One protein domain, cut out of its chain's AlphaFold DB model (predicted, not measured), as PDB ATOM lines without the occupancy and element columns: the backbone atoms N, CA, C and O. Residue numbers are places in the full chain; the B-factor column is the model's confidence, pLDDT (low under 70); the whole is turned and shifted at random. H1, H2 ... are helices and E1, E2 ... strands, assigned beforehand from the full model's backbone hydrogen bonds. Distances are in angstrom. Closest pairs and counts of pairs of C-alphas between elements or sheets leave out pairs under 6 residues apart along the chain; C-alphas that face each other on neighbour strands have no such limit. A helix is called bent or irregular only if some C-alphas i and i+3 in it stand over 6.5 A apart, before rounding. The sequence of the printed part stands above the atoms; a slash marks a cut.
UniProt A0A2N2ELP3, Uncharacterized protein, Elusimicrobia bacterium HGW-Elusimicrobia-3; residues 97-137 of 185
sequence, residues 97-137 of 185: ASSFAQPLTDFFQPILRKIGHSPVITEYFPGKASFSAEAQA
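AT A GLANCE: This is residues 97 to 137 of the 185 residues of an uncharacterized protein of Elusimicrobia bacterium HGW-Elusimicrobia-3 (UniProt A0A2N2ELP3). A thin hairpin of two short strands, E1 and E2, is drawn out at one end into a long loop whose tip, residues 122 to 127, sticks out free, while the helices H1 and H2 gather toward the other end. H1 stands off to one side of the hairpin, and H2 is the turn by which the chain passes from H1 into E1. The printed part has 41 residues, with two named helices and then two named strands along the chain, in the order H1, H2, E1, E2; the sheet, E1 - E2, is antiparallel and the class is mixed, helices and strands. The whole is loose, with a radius of gyration of the C-alphas of 12.3 A, and spans 35 by 17 by 16 A, the free loop making much of the length.

IN THESE COORDINATES: E1 is residues 115 to 117, 7.3 A from first to last C-alpha, and E2 is residues 132 to 134, 6.8 A, ending with C-alpha 134 at (161.020, 203.863, 84.407). H1, residues 97 to 107, measures 16.3 A and begins with C-alpha 97 at (150.128, 210.203, 81.827). It is irregular: C-alphas 100 and 103 are 7.4 A apart. H2 is residues 109 to 112, 5.0 A.

HOW THE PARTS SIT: E1 and E2 form a hairpin, antiparallel at 177 degrees. C-alphas 116 and 133 face each other at 4.1 A. N 134 and O 115 are within hydrogen-bond range at 2.8 A, as are N 117 and O 132 at 2.9 A. H1 and E2 are near each other, with 5 pairs of C-alphas within 10 A. H1 and E1 are apart, as are H2 and E2. H1 and H2 are close but not clearly touching; their closest C-alphas, those of Thr 105 and Leu 112, are 7.3 A apart. In H1, 5 of 7 O i to N i+4 pairs are within hydrogen-bond range; H2 is too short for such a pair.

THE WHOLE: The two C-alphas farthest apart, those of Tyr 124 and Ala 137, are 36.3 A apart. The printed part has no cut. The link from E1 to E2, 14 residues, is long; those from H1 to H2 and from H2 to E1 are tight. The mean pLDDT of the printed part is 86.2, and no printed residue is under 70.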
ATOM      1  N   ALA A  97     150.211 211.446  82.596       87.62
ATOM      2  CA  ALA A  97     150.128 210.203  81.827       87.62
ATOM      3  C   ALA A  97     150.715 208.995  82.583       87.62
ATOM      4  O   ALA A  97     150.155 207.903  82.528       87.62
ATOM      5  N   SER A  98     151.806 209.196  83.333       86.19
ATOM      6  CA  SER A  98     152.452 208.137  84.114       86.19
ATOM      7  C   SER A  98     151.545 207.580  85.211       86.19
ATOM      8  O   SER A  98     151.487 206.368  85.390       86.19
ATOM      9  N   SER A  99     150.806 208.444  85.914       87.81
ATOM     10  CA  SER A  99     149.871 208.020  86.961       87.81
ATOM     11  C   SER A  99     148.630 207.351  86.381       87.81
ATOM     12  O   SER A  99     148.147 206.374  86.940       87.81
ATOM     13  N   PHE A 100     148.145 207.820  85.227       91.19
ATOM     14  CA  PHE A 100     147.044 207.172  84.512       91.19
ATOM     15  C   PHE A 100     147.412 205.748  84.067       91.19
ATOM     16  O   PHE A 100     146.630 204.815  84.233       91.19
ATOM     17  N   ALA A 101     148.623 205.564  83.537       90.94
ATOM     18  CA  ALA A 101     149.115 204.258  83.107       90.94
ATOM     19  C   ALA A 101     149.576 203.361  84.273       90.94
ATOM     20  O   ALA A 101     149.803 202.168  84.063       90.94
ATOM     21  N   GLN A 102     149.721 203.898  85.490       89.69
ATOM     22  CA  GLN A 102     150.330 203.190  86.615       89.69
ATOM     23  C   GLN A 102     149.671 201.831  86.911       89.69
ATOM     24  O   GLN A 102     150.419 200.850  86.904       89.69
ATOM     25  N   PRO A 103     148.335 201.707  87.071       91.12
ATOM     26  CA  PRO A 103     147.706 200.422  87.393       91.12
ATOM     27  C   PRO A 103     147.998 199.344  86.346       91.12
ATOM     28  O   PRO A 103     148.261 198.191  86.679       91.12
ATOM     29  N   LEU A 104     148.019 199.739  85.071       90.88
ATOM     30  CA  LEU A 104     148.344 198.843  83.969       90.88
ATOM     31  C   LEU A 104     149.813 198.405  84.032       90.88
ATOM     32  O   LEU A 104     150.119 197.224  83.889       90.88
ATOM     33  N   THR A 105     150.732 199.341  84.284       89.44
ATOM     34  CA  THR A 105     152.160 199.010  84.410       89.44
ATOM     35  C   THR A 105     152.481 198.176  85.650       89.44
ATOM     36  O   THR A 105     153.413 197.378  85.600       89.44
ATOM     37  N   ASP A 106     151.729 198.348  86.741       89.00
ATOM     38  CA  ASP A 106     151.866 197.562  87.971       89.00
ATOM     39  C   ASP A 106     151.380 196.128  87.751       89.00
ATOM     40  O   ASP A 106     152.070 195.178  88.119       89.00
ATOM     41  N   PHE A 107     150.253 195.956  87.055       91.88
ATOM     42  CA  PHE A 107     149.753 194.635  86.674       91.88
ATOM     43  C   PHE A 107     150.760 193.862  85.805       91.88
ATOM     44  O   PHE A 107     151.014 192.679  86.028       91.88
ATOM     45  N   PHE A 108     151.392 194.543  84.846       89.94
ATOM     46  CA  PHE A 108     152.407 193.955  83.968       89.94
ATOM     47  C   PHE A 108     153.841 194.047  84.513       89.94
ATOM     48  O   PHE A 108     154.794 193.824  83.759       89.94
ATOM     49  N   GLN A 109     154.036 194.324  85.807       87.12
ATOM     50  CA  GLN A 109     155.365 194.445  86.416       87.12
ATOM     51  C   GLN A 109     156.277 193.221  86.181       87.12
ATOM     52  O   GLN A 109     157.443 193.451  85.840       87.12
ATOM     53  N   PRO A 110     155.797 191.957  86.234       86.38
ATOM     54  CA  PRO A 110     156.648 190.791  85.970       86.38
ATOM     55  C   PRO A 110     157.263 190.785  84.562       86.38
ATOM     56  O   PRO A 110     158.358 190.257  84.359       86.38
ATOM     57  N   ILE A 111     156.570 191.394  83.593       85.94
ATOM     58  CA  ILE A 111     156.984 191.461  82.187       85.94
ATOM     59  C   ILE A 111     157.789 192.736  81.919       85.94
ATOM     60  O   ILE A 111     158.853 192.672  81.308       85.94
ATOM     61  N   LEU A 112     157.295 193.891  82.375       84.50
ATOM     62  CA  LEU A 112     157.900 195.202  82.117       84.50
ATOM     63  C   LEU A 112     159.140 195.476  82.971       84.50
ATOM     64  O   LEU A 112     159.927 196.355  82.624       84.50
ATOM     65  N   ARG A 113     159.300 194.760  84.094       85.19
ATOM     66  CA  ARG A 113     160.391 194.937  85.069       85.19
ATOM     67  C   ARG A 113     160.646 196.410  85.387       85.19
ATOM     68  O   ARG A 113     161.780 196.879  85.355       85.19
ATOM     69  N   LYS A 114     159.564 197.152  85.639       83.88
ATOM     70  CA  LYS A 114     159.625 198.576  85.974       83.88
ATOM     71  C   LYS A 114     160.551 198.779  87.175       83.88
ATOM     72  O   LYS A 114     160.387 198.101  88.189       83.88
ATOM     73  N   ILE A 115     161.489 199.715  87.055       80.25
ATOM     74  CA  ILE A 115     162.360 200.147  88.150       80.25
ATOM     75  C   ILE A 115     161.967 201.571  88.514       80.25
ATOM     76  O   ILE A 115     161.661 202.386  87.648       80.25
ATOM     77  N   GLY A 116     161.939 201.876  89.802       81.88
ATOM     78  CA  GLY A 116     161.576 203.204  90.254       81.88
ATOM     79  C   GLY A 116     161.892 203.417  91.717       81.88
ATOM     80  O   GLY A 116     162.116 202.466  92.468       81.88
ATOM     81  N   HIS A 117     161.895 204.682  92.107       83.00
ATOM     82  CA  HIS A 117     161.964 205.097  93.491       83.00
ATOM     83  C   HIS A 117     160.614 205.689  93.892       83.00
ATOM     84  O   HIS A 117     160.150 206.656  93.287       83.00
ATOM     85  N   SER A 118     159.997 205.103  94.917       84.44
ATOM     86  CA  SER A 118     158.799 205.646  95.545       84.44
ATOM     87  C   SER A 118     159.134 206.037  96.982       84.44
ATOM     88  O   SER A 118     159.514 205.158  97.759       84.44
ATOM     89  N   PRO A 119     159.041 207.326  97.346       85.25
ATOM     90  CA  PRO A 119     159.322 207.761  98.701       85.25
ATOM     91  C   PRO A 119     158.197 207.292  99.629       85.25
ATOM     92  O   PRO A 119     157.016 207.415  99.303       85.25
ATOM     93  N   VAL A 120     158.559 206.770 100.799       87.50
ATOM     94  CA  VAL A 120     157.591 206.501 101.868       87.50
ATOM     95  C   VAL A 120     157.362 207.813 102.613       87.50
ATOM     96  O   VAL A 120     158.301 208.372 103.174       87.50
ATOM     97  N   ILE A 121     156.130 208.318 102.594       87.75
ATOM     98  CA  ILE A 121     155.747 209.554 103.285       87.75
ATOM     99  C   ILE A 121     154.970 209.180 104.548       87.75
ATOM    100  O   ILE A 121     153.887 208.608 104.456       87.75
ATOM    101  N   THR A 122     155.531 209.483 105.719       88.50
ATOM    102  CA  THR A 122     154.933 209.184 107.036       88.50
ATOM    103  C   THR A 122     154.440 210.425 107.779       88.50
ATOM    104  O   THR A 122     153.652 210.308 108.711       88.50
ATOM    105  N   GLU A 123     154.894 211.611 107.376       89.25
ATOM    106  CA  GLU A 123     154.540 212.893 107.985       89.25
ATOM    107  C   GLU A 123     153.429 213.595 107.193       89.25
ATOM    108  O   GLU A 123     153.309 213.413 105.983       89.25
ATOM    109  N   TYR A 124     152.638 214.443 107.861       82.94
ATOM    110  CA  TYR A 124     151.567 215.219 107.216       82.94
ATOM    111  C   TYR A 124     152.089 216.348 106.317       82.94
ATOM    112  O   TYR A 124     151.474 216.661 105.301       82.94
ATOM    113  N   PHE A 125     153.232 216.940 106.671       81.81
ATOM    114  CA  PHE A 125     153.887 218.008 105.911       81.81
ATOM    115  C   PHE A 125     155.341 217.626 105.631       81.81
ATOM    116  O   PHE A 125     156.257 218.230 106.193       81.81
ATOM    117  N   PRO A 126     155.565 216.586 104.807       83.44
ATOM    118  CA  PRO A 126     156.907 216.119 104.516       83.44
ATOM    119  C   PRO A 126     157.701 217.209 103.790       83.44
ATOM    120  O   PRO A 126     157.151 218.055 103.079       83.44
ATOM    121  N   GLY A 127     159.024 217.150 103.928       85.38
ATOM    122  CA  GLY A 127     159.934 217.935 103.101       85.38
ATOM    123  C   GLY A 127     159.888 217.529 101.618       85.38
ATOM    124  O   GLY A 127     158.925 216.964 101.102       85.38
ATOM    125  N   LYS A 128     160.968 217.805 100.884       84.44
ATOM    126  CA  LYS A 128     161.043 217.450  99.459       84.44
ATOM    127  C   LYS A 128     161.051 215.927  99.281       84.44
ATOM    128  O   LYS A 128     161.974 215.264  99.740       84.44
ATOM    129  N   ALA A 129     160.074 215.405  98.546       86.19
ATOM    130  CA  ALA A 129     160.013 214.014  98.111       86.19
ATOM    131  C   ALA A 129     160.061 213.936  96.576       86.19
ATOM    132  O   ALA A 129     159.555 214.822  95.883       86.19
ATOM    133  N   SER A 130     160.671 212.882  96.033       85.00
ATOM    134  CA  SER A 130     160.763 212.656  94.587       85.00
ATOM    135  C   SER A 130     160.335 211.240  94.239       85.00
ATOM    136  O   SER A 130     160.855 210.290  94.815       85.00
ATOM    137  N   PHE A 131     159.438 211.109  93.267       86.19
ATOM    138  CA  PHE A 131     159.028 209.835  92.687       86.19
ATOM    139  C   PHE A 131     159.627 209.692  91.285       86.19
ATOM    140  O   PHE A 131     159.569 210.632  90.487       86.19
ATOM    141  N   SER A 132     160.171 208.520  90.972       85.56
ATOM    142  CA  SER A 132     160.613 208.169  89.622       85.56
ATOM    143  C   SER A 132     160.173 206.754  89.282       85.56
ATOM    144  O   SER A 132     160.222 205.852  90.114       85.56
ATOM    145  N   ALA A 133     159.732 206.552  88.047       84.94
ATOM    146  CA  ALA A 133     159.346 205.246  87.543       84.94
ATOM    147  C   ALA A 133     159.737 205.145  86.073       84.94
ATOM    148  O   ALA A 133     159.334 205.978  85.259       84.94
ATOM    149  N   GLU A 134     160.510 204.120  85.744       83.94
ATOM    150  CA  GLU A 134     161.020 203.863  84.407       83.94
ATOM    151  C   GLU A 134     160.684 202.427  84.000       83.94
ATOM    152  O   GLU A 134     161.002 201.455  84.694       83.94
ATOM    153  N   ALA A 135     159.998 202.287  82.865       81.81
ATOM    154  CA  ALA A 135     159.763 200.985  82.262       81.81
ATOM    155  C   ALA A 135     161.046 200.522  81.570       81.81
ATOM    156  O   ALA A 135     161.612 201.247  80.751       81.81
ATOM    157  N   GLN A 136     161.497 199.304  81.862       83.19
ATOM    158  CA  GLN A 136     162.660 198.769  81.177       83.19
ATOM    159  C   GLN A 136     162.289 198.266  79.786       83.19
ATOM    160  O   GLN A 136     161.279 197.589  79.585       83.19
ATOM    161  N   ALA A 137     163.172 198.508  78.820       83.75
ATOM    162  CA  ALA A 137     163.106 197.862  77.516       83.75
ATOM    163  C   ALA A 137     163.598 196.404  77.633       83.75
ATOM    164  O   ALA A 137     164.671 196.053  77.143       83.75
TER     165      ALA A 137